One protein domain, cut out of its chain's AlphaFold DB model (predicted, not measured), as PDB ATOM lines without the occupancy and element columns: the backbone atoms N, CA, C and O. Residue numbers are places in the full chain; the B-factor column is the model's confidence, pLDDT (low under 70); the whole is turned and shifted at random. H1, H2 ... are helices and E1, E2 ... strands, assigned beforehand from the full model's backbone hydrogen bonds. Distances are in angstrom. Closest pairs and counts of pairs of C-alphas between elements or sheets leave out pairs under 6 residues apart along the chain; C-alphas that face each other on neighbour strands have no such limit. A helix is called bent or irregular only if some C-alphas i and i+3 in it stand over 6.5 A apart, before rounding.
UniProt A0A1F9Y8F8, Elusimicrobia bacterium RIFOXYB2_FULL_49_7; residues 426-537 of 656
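What this domain is: This is residues 426 to 537 of the 656 residues of a protein of Elusimicrobia bacterium RIFOXYB2_FULL_49_7 (UniProt A0A1F9Y8F8). A long helical hairpin, H1 and H2, has a small head of H3 and H4 at its open end and strand hairpin E1 E2 beside H1. The 112-residue printed part, mostly helix, runs H1, H2, H3, E1, E2, H4; its sheet is antiparallel. It is loose, radius of gyration of the C-alphas 17.6 A, spanning 58 by 25 by 19 A.

Where its parts are: H1, residues 426-461, 47.9 A, begins at C-alpha (30.854, -10.054, 36.339) and is irregular, C-alphas 456 and 459 being 9.7 A apart. H2 is 463-490, 40.7 A; H3 498-508; E1 511-514; E2 517-520; H4 524-530, ending at C-alpha (33.821, -23.861, 33.805).

How they stand to each other: H1 and H2 touch, opposite ways at a shallow tilt of 7 degrees, closest C-alphas Lys 439 and Ile 477, 6.4 A. H3 touches H4, closest C-alphas Ile 504 and Ile 527, 6.5 A. Between E1 and E2, N 512 and O 519 are within hydrogen-bond range, 2.8 A. In H2 and H4 every O i to N i+4 pair is within range; in H1 29 of 32, in H3 6 of 7.

The domain as a whole: The printed part has no cut and no long link; pLDDT is under 70 at residues 459-461, 495-499 and 514-516.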
ATOM      1  N   ALA A 426      31.886 -10.547  37.248       91.44
ATOM      2  CA  ALA A 426      30.854 -10.054  36.339       91.44
ATOM      3  C   ALA A 426      30.183 -11.173  35.518       91.44
ATOM      4  O   ALA A 426      28.993 -11.098  35.237       91.44
ATOM      5  N   GLU A 427      30.915 -12.226  35.143       92.69
ATOM      6  CA  GLU A 427      30.343 -13.369  34.416       92.69
ATOM      7  C   GLU A 427      29.405 -14.169  35.323       92.69
ATOM      8  O   GLU A 427      28.296 -14.523  34.922       92.69
ATOM      9  N   LEU A 428      29.811 -14.390  36.577       93.12
ATOM     10  CA  LEU A 428      28.969 -15.053  37.568       93.12
ATOM     11  C   LEU A 428      27.696 -14.247  37.861       93.12
ATOM     12  O   LEU A 428      26.625 -14.840  37.981       93.12
ATOM     13  N   ASP A 429      27.785 -12.917  37.913       94.00
ATOM     14  CA  ASP A 429      26.623 -12.040  38.096       94.00
ATOM     15  C   ASP A 429      25.624 -12.171  36.940       94.00
ATOM     16  O   ASP A 429      24.413 -12.244  37.164       94.00
ATOM     17  N   VAL A 430      26.112 -12.270  35.698       93.69
ATOM     18  CA  VAL A 430      25.255 -12.483  34.520       93.69
ATOM     19  C   VAL A 430      24.598 -13.868  34.559       93.69
ATOM     20  O   VAL A 430      23.420 -13.989  34.206       93.69
ATOM     21  N   ILE A 431      25.309 -14.910  35.002       92.56
ATOM     22  CA  ILE A 431      24.722 -16.248  35.199       92.56
ATOM     23  C   ILE A 431      23.656 -16.205  36.297       92.56
ATOM     24  O   ILE A 431      22.567 -16.742  36.106       92.56
ATOM     25  N   ASN A 432      23.926 -15.533  37.418       93.75
ATOM     26  CA  ASN A 432      22.973 -15.380  38.514       93.75
ATOM     27  C   ASN A 432      21.705 -14.635  38.063       93.75
ATOM     28  O   ASN A 432      20.590 -15.070  38.346       93.75
ATOM     29  N   ALA A 433      21.859 -13.563  37.280       92.06
ATOM     30  CA  ALA A 433      20.736 -12.839  36.693       92.06
ATOM     31  C   ALA A 433      19.909 -13.724  35.743       92.06
ATOM     32  O   ALA A 433      18.677 -13.697  35.794       92.06
ATOM     33  N   ARG A 434      20.562 -14.545  34.904       90.75
ATOM     34  CA  ARG A 434      19.886 -15.527  34.035       90.75
ATOM     35  C   ARG A 434      19.142 -16.590  34.833       90.75
ATOM     36  O   ARG A 434      18.000 -16.899  34.511       90.75
ATOM     37  N   TYR A 435      19.764 -17.118  35.877       91.50
ATOM     38  CA  TYR A 435      19.173 -18.103  36.774       91.50
ATOM     39  C   TYR A 435      17.905 -17.564  37.464       91.50
ATOM     40  O   TYR A 435      16.847 -18.192  37.384       91.50
ATOM     41  N   GLU A 436      17.967 -16.365  38.049       91.44
ATOM     42  CA  GLU A 436      16.798 -15.718  38.660       91.44
ATOM     43  C   GLU A 436      15.709 -15.419  37.620       91.44
ATOM     44  O   GLU A 436      14.521 -15.656  37.856       91.44
ATOM     45  N   TYR A 437      16.101 -14.977  36.423       88.62
ATOM     46  CA  TYR A 437      15.172 -14.756  35.321       88.62
ATOM     47  C   TYR A 437      14.443 -16.039  34.889       88.62
ATOM     48  O   TYR A 437      13.226 -16.018  34.689       88.62
ATOM     49  N   ILE A 438      15.151 -17.165  34.778       88.44
ATOM     50  CA  ILE A 438      14.570 -18.470  34.430       88.44
ATOM     51  C   ILE A 438      13.576 -18.923  35.503       88.44
ATOM     52  O   ILE A 438      12.467 -19.341  35.165       88.44
ATOM     53  N   LYS A 439      13.907 -18.758  36.790       90.00
ATOM     54  CA  LYS A 439      12.974 -19.045  37.895       90.00
ATOM     55  C   LYS A 439      11.712 -18.196  37.801       90.00
ATOM     56  O   LYS A 439      10.608 -18.735  37.869       90.00
ATOM     57  N   LYS A 440      11.850 -16.892  37.534       89.81
ATOM     58  CA  LYS A 440      10.694 -16.019  37.277       89.81
ATOM     59  C   LYS A 440       9.895 -16.434  36.046       89.81
ATOM     60  O   LYS A 440       8.671 -16.341  36.075       89.81
ATOM     61  N   CYS A 441      10.527 -16.947  34.993       86.38
ATOM     62  CA  CYS A 441       9.798 -17.496  33.847       86.38
ATOM     63  C   CYS A 441       8.960 -18.724  34.226       86.38
ATOM     64  O   CYS A 441       7.811 -18.813  33.795       86.38
ATOM     65  N   ILE A 442       9.505 -19.630  35.046       87.94
ATOM     66  CA  ILE A 442       8.798 -20.820  35.541       87.94
ATOM     67  C   ILE A 442       7.608 -20.413  36.426       87.94
ATOM     68  O   ILE A 442       6.496 -20.894  36.211       87.94
ATOM     69  N   GLU A 443       7.806 -19.478  37.361       90.12
ATOM     70  CA  GLU A 443       6.732 -18.937  38.212       90.12
ATOM     71  C   GLU A 443       5.617 -18.276  37.379       90.12
ATOM     72  O   GLU A 443       4.429 -18.480  37.631       90.12
ATOM     73  N   VAL A 444       5.978 -17.493  36.355       88.38
ATOM     74  CA  VAL A 444       5.005 -16.823  35.477       88.38
ATOM     75  C   VAL A 444       4.222 -17.828  34.626       88.38
ATOM     76  O   VAL A 444       3.016 -17.647  34.453       88.38
ATOM     77  N   ASP A 445       4.866 -18.871  34.095       86.75
ATOM     78  CA  ASP A 445       4.183 -19.948  33.360       86.75
ATOM     79  C   ASP A 445       3.203 -20.701  34.273       86.75
ATOM     80  O   ASP A 445       2.043 -20.899  33.902       86.75
ATOM     81  N   TYR A 446       3.619 -21.010  35.508       90.50
ATOM     82  CA  TYR A 446       2.750 -21.583  36.538       90.50
ATOM     83  C   TYR A 446       1.519 -20.705  36.802       90.50
ATOM     84  O   TYR A 446       0.393 -21.195  36.732       90.50
ATOM     85  N   ILE A 447       1.700 -19.400  37.050       89.81
ATOM     86  CA  ILE A 447       0.586 -18.478  37.335       89.81
ATOM     87  C   ILE A 447      -0.383 -18.391  36.150       89.81
ATOM     88  O   ILE A 447      -1.598 -18.386  36.356       89.81
ATOM     89  N   LYS A 448       0.125 -18.341  34.911       88.62
ATOM     90  CA  LYS A 448      -0.717 -18.320  33.705       88.62
ATOM     91  C   LYS A 448      -1.564 -19.585  33.594       88.62
ATOM     92  O   LYS A 448      -2.785 -19.483  33.547       88.62
ATOM     93  N   ARG A 449      -0.934 -20.761  33.666       88.56
ATOM     94  CA  ARG A 449      -1.636 -22.053  33.605       88.56
ATOM     95  C   ARG A 449      -2.625 -22.223  34.756       88.56
ATOM     96  O   ARG A 449      -3.721 -22.734  34.555       88.56
ATOM     97  N   LYS A 450      -2.273 -21.753  35.957       89.19
ATOM     98  CA  LYS A 450      -3.170 -21.738  37.117       89.19
ATOM     99  C   LYS A 450      -4.411 -20.885  36.858       89.19
ATOM    100  O   LYS A 450      -5.515 -21.341  37.146       89.19
ATOM    101  N   ASN A 451      -4.249 -19.683  36.302       88.06
ATOM    102  CA  ASN A 451      -5.376 -18.827  35.922       88.06
ATOM    103  C   ASN A 451      -6.253 -19.489  34.854       88.06
ATOM    104  O   ASN A 451      -7.473 -19.487  35.005       88.06
ATOM    105  N   ASP A 452      -5.657 -20.104  33.832       87.44
ATOM    106  CA  ASP A 452      -6.402 -20.800  32.776       87.44
ATOM    107  C   ASP A 452      -7.234 -21.967  33.344       87.44
ATOM    108  O   ASP A 452      -8.414 -22.113  33.022       87.44
ATOM    109  N   ILE A 453      -6.661 -22.756  34.264       86.06
ATOM    110  CA  ILE A 453      -7.363 -23.848  34.963       86.06
ATOM    111  C   ILE A 453      -8.505 -23.306  35.837       86.06
ATOM    112  O   ILE A 453      -9.607 -23.861  35.831       86.06
ATOM    113  N   LEU A 454      -8.270 -22.220  36.581       85.50
ATOM    114  CA  LEU A 454      -9.291 -21.589  37.423       85.50
ATOM    115  C   LEU A 454     -10.463 -21.047  36.593       85.50
ATOM    116  O   LEU A 454     -11.616 -21.218  36.995       85.50
ATOM    117  N   LEU A 455     -10.177 -20.441  35.436       85.31
ATOM    118  CA  LEU A 455     -11.186 -19.951  34.497       85.31
ATOM    119  C   LEU A 455     -11.993 -21.094  33.861       85.31
ATOM    120  O   LEU A 455     -13.190 -20.933  33.641       85.31
ATOM    121  N   ALA A 456     -11.366 -22.244  33.595       82.56
ATOM    122  CA  ALA A 456     -12.016 -23.383  32.950       82.56
ATOM    123  C   ALA A 456     -12.895 -24.227  33.897       82.56
ATOM    124  O   ALA A 456     -13.967 -24.673  33.491       82.56
ATOM    125  N   TYR A 457     -12.467 -24.458  35.145       77.12
ATOM    126  CA  TYR A 457     -13.095 -25.448  36.040       77.12
ATOM    127  C   TYR A 457     -13.708 -24.872  37.329       77.12
ATOM    128  O   TYR A 457     -14.414 -25.598  38.031       77.12
ATOM    129  N   GLY A 458     -13.462 -23.600  37.669       71.12
ATOM    130  CA  GLY A 458     -13.924 -22.973  38.917       71.12
ATOM    131  C   GLY A 458     -13.255 -23.510  40.202       71.12
ATOM    132  O   GLY A 458     -12.573 -24.533  40.208       71.12
ATOM    133  N   ASN A 459     -13.462 -22.829  41.340       68.19
ATOM    134  CA  ASN A 459     -12.691 -23.057  42.582       68.19
ATOM    135  C   ASN A 459     -12.802 -24.464  43.210       68.19
ATOM    136  O   ASN A 459     -11.863 -24.899  43.870       68.19
ATOM    137  N   LYS A 460     -13.936 -25.170  43.073       64.56
ATOM    138  CA  LYS A 460     -14.165 -26.456  43.774       64.56
ATOM    139  C   LYS A 460     -13.593 -27.675  43.043       64.56
ATOM    140  O   LYS A 460     -13.218 -28.637  43.701       64.56
ATOM    141  N   THR A 461     -13.510 -27.625  41.717       66.19
ATOM    142  CA  THR A 461     -13.073 -28.730  40.840       66.19
ATOM    143  C   THR A 461     -11.627 -28.579  40.359       66.19
ATOM    144  O   THR A 461     -11.037 -29.544  39.892       66.19
ATOM    145  N   ALA A 462     -11.018 -27.401  40.528       72.69
ATOM    146  CA  ALA A 462      -9.643 -27.122  40.105       72.69
ATOM    147  C   ALA A 462      -8.551 -27.581  41.094       72.69
ATOM    148  O   ALA A 462      -7.372 -27.522  40.750       72.69
ATOM    149  N   LYS A 463      -8.898 -28.002  42.322       79.25
ATOM    150  CA  LYS A 463      -7.917 -28.211  43.406       79.25
ATOM    151  C   LYS A 463      -6.837 -29.242  43.058       79.25
ATOM    152  O   LYS A 463      -5.658 -28.934  43.152       79.25
ATOM    153  N   GLU A 464      -7.232 -30.416  42.575       79.88
ATOM    154  CA  GLU A 464      -6.298 -31.497  42.229       79.88
ATOM    155  C   GLU A 464      -5.384 -31.127  41.043       79.88
ATOM    156  O   GLU A 464      -4.191 -31.426  41.040       79.88
ATOM    157  N   HIS A 465      -5.911 -30.394  40.057       80.94
ATOM    158  CA  HIS A 465      -5.111 -29.865  38.948       80.94
ATOM    159  C   HIS A 465      -4.117 -28.789  39.407       80.94
ATOM    160  O   HIS A 465      -2.995 -28.744  38.900       80.94
ATOM    161  N   MET A 466      -4.494 -27.946  40.374       82.31
ATOM    162  CA  MET A 466      -3.604 -26.936  40.949       82.31
ATOM    163  C   MET A 466      -2.483 -27.556  41.788       82.31
ATOM    164  O   MET A 466      -1.336 -27.147  41.621       82.31
ATOM    165  N   ASP A 467      -2.791 -28.557  42.619       85.94
ATOM    166  CA  ASP A 467      -1.797 -29.258  43.446       85.94
ATOM    167  C   ASP A 467      -0.750 -29.964  42.558       85.94
ATOM    168  O   ASP A 467       0.455 -29.903  42.811       85.94
ATOM    169  N   ASN A 468      -1.186 -30.584  41.456       86.94
ATOM    170  CA  ASN A 468      -0.279 -31.190  40.478       86.94
ATOM    171  C   ASN A 468       0.618 -30.155  39.783       86.94
ATOM    172  O   ASN A 468       1.821 -30.382  39.647       86.94
ATOM    173  N   LEU A 469       0.053 -29.014  39.380       88.88
ATOM    174  CA  LEU A 469       0.798 -27.936  38.730       88.88
ATOM    175  C   LEU A 469       1.820 -27.290  39.684       88.88
ATOM    176  O   LEU A 469       2.916 -26.917  39.270       88.88
ATOM    177  N   GLU A 470       1.485 -27.177  40.969       90.31
ATOM    178  CA  GLU A 470       2.385 -26.646  41.995       90.31
ATOM    179  C   GLU A 470       3.555 -27.600  42.256       90.31
ATOM    180  O   GLU A 470       4.710 -27.172  42.255       90.31
ATOM    181  N   ASN A 471       3.283 -28.904  42.345       92.00
ATOM    182  CA  ASN A 471       4.324 -29.927  42.436       92.00
ATOM    183  C   ASN A 471       5.231 -29.970  41.192       92.00
ATOM    184  O   ASN A 471       6.419 -30.274  41.312       92.00
ATOM    185  N   GLU A 472       4.697 -29.705  39.993       91.50
ATOM    186  CA  GLU A 472       5.495 -29.576  38.764       91.50
ATOM    187  C   GLU A 472       6.419 -28.351  38.831       91.50
ATOM    188  O   GLU A 472       7.610 -28.456  38.530       91.50
ATOM    189  N   MET A 473       5.890 -27.201  39.259       92.44
ATOM    190  CA  MET A 473       6.664 -25.969  39.425       92.44
ATOM    191  C   MET A 473       7.789 -26.148  40.450       92.44
ATOM    192  O   MET A 473       8.931 -25.802  40.152       92.44
ATOM    193  N   MET A 474       7.487 -26.709  41.628       93.44
ATOM    194  CA  MET A 474       8.484 -26.960  42.676       93.44
ATOM    195  C   MET A 474       9.606 -27.867  42.168       93.44
ATOM    196  O   MET A 474      10.773 -27.510  42.302       93.44
ATOM    197  N   ARG A 475       9.267 -28.972  41.486       93.94
ATOM    198  CA  ARG A 475      10.265 -29.873  40.884       93.94
ATOM    199  C   ARG A 475      11.186 -29.155  39.900       93.94
ATOM    200  O   ARG A 475      12.397 -29.333  39.973       93.94
ATOM    201  N   LYS A 476      10.631 -28.324  39.012       90.25
ATOM    202  CA  LYS A 476      11.425 -27.537  38.056       90.25
ATOM    203  C   LYS A 476      12.328 -26.530  38.763       90.25
ATOM    204  O   LYS A 476      13.491 -26.409  38.406       90.25
ATOM    205  N   ILE A 477      11.822 -25.811  39.765       91.81
ATOM    206  CA  ILE A 477      12.633 -24.855  40.532       91.81
ATOM    207  C   ILE A 477      13.784 -25.573  41.249       91.81
ATOM    208  O   ILE A 477      14.915 -25.092  41.191       91.81
ATOM    209  N   ASP A 478      13.530 -26.726  41.867       93.94
ATOM    210  CA  ASP A 478      14.561 -27.520  42.546       93.94
ATOM    211  C   ASP A 478      15.636 -28.035  41.583       93.94
ATOM    212  O   ASP A 478      16.825 -28.000  41.909       93.94
ATOM    213  N   GLU A 479      15.246 -28.442  40.378       91.31
ATOM    214  CA  GLU A 479      16.174 -28.839  39.318       91.31
ATOM    215  C   GLU A 479      17.108 -27.679  38.923       91.31
ATOM    216  O   GLU A 479      18.333 -27.827  38.919       91.31
ATOM    217  N   ILE A 480      16.544 -26.485  38.699       90.94
ATOM    218  CA  ILE A 480      17.304 -25.269  38.370       90.94
ATOM    219  C   ILE A 480      18.228 -24.846  39.520       90.94
ATOM    220  O   ILE A 480      19.388 -24.495  39.282       90.94
ATOM    221  N   ASN A 481      17.763 -24.934  40.771       93.38
ATOM    222  CA  ASN A 481      18.597 -24.714  41.956       93.38
ATOM    223  C   ASN A 481      19.773 -25.713  41.987       93.38
ATOM    224  O   ASN A 481      20.904 -25.346  42.317       93.38
ATOM    225  N   GLY A 482      19.524 -26.974  41.620       92.81
ATOM    226  CA  GLY A 482      20.536 -28.021  41.499       92.81
ATOM    227  C   GLY A 482      21.619 -27.685  40.470       92.81
ATOM    228  O   GLY A 482      22.808 -27.791  40.783       92.81
ATOM    229  N   TYR A 483      21.229 -27.221  39.280       92.00
ATOM    230  CA  TYR A 483      22.172 -26.795  38.240       92.00
ATOM    231  C   TYR A 483      23.007 -25.589  38.669       92.00
ATOM    232  O   TYR A 483      24.228 -25.609  38.517       92.00
ATOM    233  N   PHE A 484      22.392 -24.571  39.272       92.19
ATOM    234  CA  PHE A 484      23.122 -23.390  39.739       92.19
ATOM    235  C   PHE A 484      24.139 -23.730  40.835       92.19
ATOM    236  O   PHE A 484      25.299 -23.328  40.760       92.19
ATOM    237  N   ASN A 485      23.754 -24.561  41.806       92.50
ATOM    238  CA  ASN A 485      24.677 -25.054  42.831       92.50
ATOM    239  C   ASN A 485      25.842 -25.854  42.233       92.50
ATOM    240  O   ASN A 485      26.963 -25.797  42.743       92.50
ATOM    241  N   PHE A 486      25.597 -26.603  41.156       91.81
ATOM    242  CA  PHE A 486      26.652 -27.313  40.444       91.81
ATOM    243  C   PHE A 486      27.607 -26.352  39.723       91.81
ATOM    244  O   PHE A 486      28.819 -26.519  39.842       91.81
ATOM    245  N   ILE A 487      27.088 -25.306  39.069       92.00
ATOM    246  CA  ILE A 487      27.898 -24.243  38.450       92.00
ATOM    247  C   ILE A 487      28.792 -23.563  39.495       92.00
ATOM    248  O   ILE A 487      29.991 -23.406  39.264       92.00
ATOM    249  N   LEU A 488      28.247 -23.219  40.668       91.19
ATOM    250  CA  LEU A 488      29.022 -22.619  41.759       91.19
ATOM    251  C   LEU A 488      30.175 -23.519  42.212       91.19
ATOM    252  O   LEU A 488      31.287 -23.033  42.399       91.19
ATOM    253  N   LYS A 489      29.933 -24.830  42.340       88.88
ATOM    254  CA  LYS A 489      30.982 -25.805  42.673       88.88
ATOM    255  C   LYS A 489      32.019 -25.941  41.562       88.88
ATOM    256  O   LYS A 489      33.208 -26.014  41.848       88.88
ATOM    257  N   ALA A 490      31.587 -25.978  40.305       89.25
ATOM    258  CA  ALA A 490      32.485 -26.117  39.165       89.25
ATOM    259  C   ALA A 490      33.375 -24.889  38.950       89.25
ATOM    260  O   ALA A 490      34.484 -25.037  38.437       89.25
ATOM    261  N   ASN A 491      32.914 -23.705  39.366       91.12
ATOM    262  CA  ASN A 491      33.662 -22.452  39.310       91.12
ATOM    263  C   ASN A 491      34.875 -22.416  40.264       91.12
ATOM    264  O   ASN A 491      35.774 -21.589  40.091       91.12
ATOM    265  N   GLU A 492      34.925 -23.300  41.262       87.19
ATOM    266  CA  GLU A 492      36.063 -23.394  42.176       87.19
ATOM    267  C   GLU A 492      37.318 -23.952  41.470       87.19
ATOM    268  O   GLU A 492      37.208 -24.838  40.610       87.19
ATOM    269  N   PRO A 493      38.529 -23.486  41.838       77.56
ATOM    270  CA  PRO A 493      39.800 -23.897  41.233       77.56
ATOM    271  C   PRO A 493      40.231 -25.291  41.723       77.56
ATOM    272  O   PRO A 493      41.238 -25.463  42.408       77.56
ATOM    273  N   THR A 494      39.443 -26.308  41.387       74.06
ATOM    274  CA  THR A 494      39.672 -27.714  41.745       74.06
ATOM    275  C   THR A 494      39.893 -28.565  40.500       74.06
ATOM    276  O   THR A 494      39.529 -28.165  39.390       74.06
ATOM    277  N   VAL A 495      40.528 -29.729  40.676       66.94
ATOM    278  CA  VAL A 495      40.661 -30.715  39.596       66.94
ATOM    279  C   VAL A 495      39.261 -31.188  39.226       66.94
ATOM    280  O   VAL A 495      38.560 -31.748  40.070       66.94
ATOM    281  N   LEU A 496      38.847 -30.940  37.985       63.41
ATOM    282  CA  LEU A 496      37.575 -31.451  37.493       63.41
ATOM    283  C   LEU A 496      37.684 -32.968  37.308       63.41
ATOM    284  O   LEU A 496      38.602 -33.439  36.639       63.41
ATOM    285  N   LEU A 497      36.740 -33.714  37.877       67.75
ATOM    286  CA  LEU A 497      36.502 -35.109  37.507       67.75
ATOM    287  C   LEU A 497      35.816 -35.147  36.131       67.75
ATOM    288  O   LEU A 497      35.072 -34.219  35.808       67.75
ATOM    289  N   ASP A 498      36.030 -36.196  35.337       65.56
ATOM    290  CA  ASP A 498      35.450 -36.294  33.985       65.56
ATOM    291  C   ASP A 498      33.906 -36.209  34.010       65.56
ATOM    292  O   ASP A 498      33.318 -35.475  33.214       65.56
ATOM    293  N   ASP A 499      33.264 -36.792  35.028       67.00
ATOM    294  CA  ASP A 499      31.812 -36.700  35.271       67.00
ATOM    295  C   ASP A 499      31.302 -35.251  35.408       67.00
ATOM    296  O   ASP A 499      30.138 -34.947  35.134       67.00
ATOM    297  N   HIS A 500      32.155 -34.320  35.851       76.50
ATOM    298  CA  HIS A 500      31.758 -32.921  35.989       76.50
ATOM    299  C   HIS A 500      31.699 -32.194  34.643       76.50
ATOM    300  O   HIS A 500      30.904 -31.265  34.491       76.50
ATOM    301  N   PHE A 501      32.529 -32.597  33.679       79.25
ATOM    302  CA  PHE A 501      32.571 -31.986  32.356       79.25
ATOM    303  C   PHE A 501      31.296 -32.303  31.572       79.25
ATOM    304  O   PHE A 501      30.656 -31.392  31.043       79.25
ATOM    305  N   GLU A 502      30.885 -33.573  31.565       83.50
ATOM    306  CA  GLU A 502      29.655 -34.014  30.898       83.50
ATOM    307  C   GLU A 502      28.431 -33.272  31.438       83.50
ATOM    308  O   GLU A 502      27.617 -32.758  30.672       83.50
ATOM    309  N   LYS A 503      28.362 -33.104  32.761       85.81
ATOM    310  CA  LYS A 503      27.262 -32.393  33.411       85.81
ATOM    311  C   LYS A 503      27.206 -30.905  33.061       85.81
ATOM    312  O   LYS A 503      26.120 -30.344  32.950       85.81
ATOM    313  N   ILE A 504      28.344 -30.234  32.860       88.81
ATOM    314  CA  ILE A 504      28.343 -28.837  32.389       88.81
ATOM    315  C   ILE A 504      27.886 -28.728  30.939       88.81
ATOM    316  O   ILE A 504      27.155 -27.794  30.608       88.81
ATOM    317  N   GLN A 505      28.271 -29.681  30.091       87.38
ATOM    318  CA  GLN A 505      27.778 -29.743  28.715       87.38
ATOM    319  C   GLN A 505      26.262 -29.967  28.680       87.38
ATOM    320  O   GLN A 505      25.567 -29.283  27.932       87.38
ATOM    321  N   GLU A 506      25.739 -30.854  29.530       88.00
ATOM    322  CA  GLU A 506      24.299 -31.091  29.684       88.00
ATOM    323  C   GLU A 506      23.560 -29.810  30.100       88.00
ATOM    324  O   GLU A 506      22.624 -29.388  29.423       88.00
ATOM    325  N   ILE A 507      24.037 -29.127  31.149       87.88
ATOM    326  CA  ILE A 507      23.490 -27.840  31.614       87.88
ATOM    327  C   ILE A 507      23.520 -26.788  30.493       87.88
ATOM    328  O   ILE A 507      22.573 -26.017  30.335       87.88
ATOM    329  N   GLY A 508      24.586 -26.767  29.691       86.25
ATOM    330  CA  GLY A 508      24.744 -25.865  28.551       86.25
ATOM    331  C   GLY A 508      23.745 -26.089  27.413       86.25
ATOM    332  O   GLY A 508      23.441 -25.157  26.673       86.25
ATOM    333  N   GLN A 509      23.187 -27.296  27.284       85.75
ATOM    334  CA  GLN A 509      22.171 -27.613  26.275       85.75
ATOM    335  C   GLN A 509      20.756 -27.192  26.694       85.75
ATOM    336  O   GLN A 509      19.835 -27.226  25.872       85.75
ATOM    337  N   ILE A 510      20.564 -26.777  27.951       83.62
ATOM    338  CA  ILE A 510      19.255 -26.390  28.474       83.62
ATOM    339  C   ILE A 510      18.855 -25.018  27.932       83.62
ATOM    340  O   ILE A 510      19.561 -24.014  28.061       83.62
ATOM    341  N   VAL A 511      17.660 -24.985  27.349       81.94
ATOM    342  CA  VAL A 511      17.111 -23.830  26.654       81.94
ATOM    343  C   VAL A 511      15.717 -23.523  27.180       81.94
ATOM    344  O   VAL A 511      14.842 -24.387  27.202       81.94
ATOM    345  N   PHE A 512      15.485 -22.257  27.507       78.12
ATOM    346  CA  PHE A 512      14.187 -21.745  27.918       78.12
ATOM    347  C   PHE A 512      13.600 -20.862  26.826       78.12
ATOM    348  O   PHE A 512      14.282 -20.011  26.260       78.12
ATOM    349  N   ASN A 513      12.313 -21.042  26.543       72.44
ATOM    350  CA  ASN A 513      11.580 -20.173  25.631       72.44
ATOM    351  C   ASN A 513      10.779 -19.150  26.432       72.44
ATOM    352  O   ASN A 513       9.875 -19.513  27.185       72.44
ATOM    353  N   HIS A 514      11.059 -17.864  26.228       66.62
ATOM    354  CA  HIS A 514      10.260 -16.783  26.800       66.62
ATOM    355  C   HIS A 514       9.934 -15.732  25.737       66.62
ATOM    356  O   HIS A 514      10.828 -15.148  25.131       66.62
ATOM    357  N   LYS A 515       8.636 -15.475  25.508       65.44
ATOM    358  CA  LYS A 515       8.131 -14.529  24.484       65.44
ATOM    359  C   LYS A 515       8.677 -14.784  23.066       65.44
ATOM    360  O   LYS A 515       8.860 -13.847  22.301       65.44
ATOM    361  N   GLY A 516       8.937 -16.046  22.720       68.50
ATOM    362  CA  GLY A 516       9.503 -16.426  21.420       68.50
ATOM    363  C   GLY A 516      11.027 -16.297  21.322       68.50
ATOM    364  O   GLY A 516      11.585 -16.666  20.296       68.50
ATOM    365  N   ASN A 517      11.701 -15.836  22.381       71.00
ATOM    366  CA  ASN A 517      13.157 -15.793  22.445       71.00
ATOM    367  C   ASN A 517      13.708 -17.043  23.132       71.00
ATOM    368  O   ASN A 517      13.210 -17.459  24.184       71.00
ATOM    369  N   ARG A 518      14.761 -17.593  22.528       79.31
ATOM    370  CA  ARG A 518      15.553 -18.706  23.042       79.31
ATOM    371  C   ARG A 518      16.571 -18.165  24.050       79.31
ATOM    372  O   ARG A 518      17.411 -17.353  23.678       79.31
ATOM    373  N   VAL A 519      16.488 -18.592  25.305       79.88
ATOM    374  CA  VAL A 519      17.420 -18.217  26.378       79.88
ATOM    375  C   VAL A 519      18.196 -19.457  26.800       79.88
ATOM    376  O   VAL A 519      17.615 -20.413  27.307       79.88
ATOM    377  N   GLU A 520      19.501 -19.443  26.566       85.88
ATOM    378  CA  GLU A 520      20.415 -20.507  26.986       85.88
ATOM    379  C   GLU A 520      20.811 -20.304  28.451       85.88
ATOM    380  O   GLU A 520      21.010 -19.171  28.902       85.88
ATOM    381  N   LEU A 521      20.907 -21.401  29.208       85.69
ATOM    382  CA  LEU A 521      21.302 -21.340  30.615       85.69
ATOM    383  C   LEU A 521      22.762 -20.880  30.755       85.69
ATOM    384  O   LEU A 521      23.056 -19.957  31.517       85.69
ATOM    385  N   LEU A 522      23.656 -21.469  29.959       91.19
ATOM    386  CA  LEU A 522      25.066 -21.097  29.855       91.19
ATOM    387  C   LEU A 522      25.421 -20.790  28.404       91.19
ATOM    388  O   LEU A 522      24.974 -21.473  27.490       91.19
ATOM    389  N   SER A 523      26.262 -19.782  28.206       90.50
ATOM    390  CA  SER A 523      26.850 -19.479  26.904       90.50
ATOM    391  C   SER A 523      28.020 -20.427  26.593       90.50
ATOM    392  O   SER A 523      28.646 -20.957  27.519       90.50
ATOM    393  N   PRO A 524      28.408 -20.585  25.312       89.00
ATOM    394  CA  PRO A 524      29.563 -21.403  24.931       89.00
ATOM    395  C   PRO A 524      30.865 -21.014  25.648       89.00
ATOM    396  O   PRO A 524      31.671 -21.872  26.001       89.00
ATOM    397  N   TYR A 525      31.049 -19.720  25.910       89.06
ATOM    398  CA  TYR A 525      32.233 -19.197  26.587       89.06
ATOM    399  C   TYR A 525      32.279 -19.571  28.078       89.06
ATOM    400  O   TYR A 525      33.328 -19.936  28.609       89.06
ATOM    401  N   GLU A 526      31.133 -19.555  28.755       92.31
ATOM    402  CA  GLU A 526      31.033 -19.962  30.162       92.31
ATOM    403  C   GLU A 526      31.245 -21.458  30.332       92.31
ATOM    404  O   GLU A 526      31.919 -21.880  31.272       92.31
ATOM    405  N   ILE A 527      30.727 -22.254  29.393       90.69
ATOM    406  CA  ILE A 527      30.978 -23.694  29.335       90.69
ATOM    407  C   ILE A 527      32.483 -23.946  29.226       90.69
ATOM    408  O   ILE A 527      33.021 -24.730  30.006       90.69
ATOM    409  N   GLN A 528      33.180 -23.251  28.318       89.75
ATOM    410  CA  GLN A 528      34.628 -23.393  28.143       89.75
ATOM    411  C   GLN A 528      35.397 -23.073  29.435       89.75
ATOM    412  O   GLN A 528      36.270 -23.843  29.834       89.75
ATOM    413  N   ARG A 529      35.048 -21.978  30.123       90.00
ATOM    414  CA  ARG A 529      35.690 -21.569  31.385       90.00
ATOM    415  C   ARG A 529      35.423 -22.539  32.525       90.00
ATOM    416  O   ARG A 529      36.347 -22.968  33.207       90.00
ATOM    417  N   LEU A 530      34.170 -22.924  32.738       89.94
ATOM    418  CA  LEU A 530      33.821 -23.861  33.805       89.94
ATOM    419  C   LEU A 530      34.422 -25.260  33.564       89.94
ATOM    420  O   LEU A 530      34.688 -25.990  34.520       89.94
ATOM    421  N   SER A 531      34.712 -25.587  32.301       89.06
ATOM    422  CA  SER A 531      35.365 -26.826  31.871       89.06
ATOM    423  C   SER A 531      36.890 -26.849  32.050       89.06
ATOM    424  O   SER A 531      37.527 -27.840  31.690       89.06
ATOM    425  N   ILE A 532      37.507 -25.797  32.604       87.94
ATOM    426  CA  ILE A 532      38.944 -25.799  32.915       87.94
ATOM    427  C   ILE A 532      39.255 -26.956  33.879       87.94
ATOM    428  O   ILE A 532      38.722 -27.023  34.992       87.94
ATOM    429  N   LYS A 533      40.134 -27.869  33.438       81.62
ATOM    430  CA  LYS A 533      40.459 -29.123  34.141       81.62
ATOM    431  C   LYS A 533      41.246 -28.915  35.434       81.62
ATOM    432  O   LYS A 533      41.046 -29.658  36.391       81.62
ATOM    433  N   ARG A 534      42.175 -27.953  35.451       80.44
ATOM    434  CA  ARG A 534      43.062 -27.660  36.588       80.44
ATOM    435  C   ARG A 534      43.234 -26.150  36.750       80.44
ATOM    436  O   ARG A 534      43.619 -25.477  35.797       80.44
ATOM    437  N   GLY A 535      43.006 -25.653  37.965       83.88
ATOM    438  CA  GLY A 535      43.120 -24.231  38.300       83.88
ATOM    439  C   GLY A 535      41.935 -23.385  37.819       83.88
ATOM    440  O   GLY A 535      40.855 -23.907  37.541       83.88
ATOM    441  N   SER A 536      42.141 -22.067  37.770       86.69
ATOM    442  CA  SER A 536      41.156 -21.048  37.364       86.69
ATOM    443  C   SER A 536      41.406 -20.452  35.972       86.69
ATOM    444  O   SER A 536      40.533 -19.778  35.426       86.69
ATOM    445  N   LEU A 537      42.592 -20.676  35.412       89.38
ATOM    446  CA  LEU A 537      43.088 -19.978  34.228       89.38
ATOM    447  C   LEU A 537      42.789 -20.762  32.949       89.38
ATOM    448  O   LEU A 537      42.967 -21.986  32.912       89.38
TER     449      LEU A 537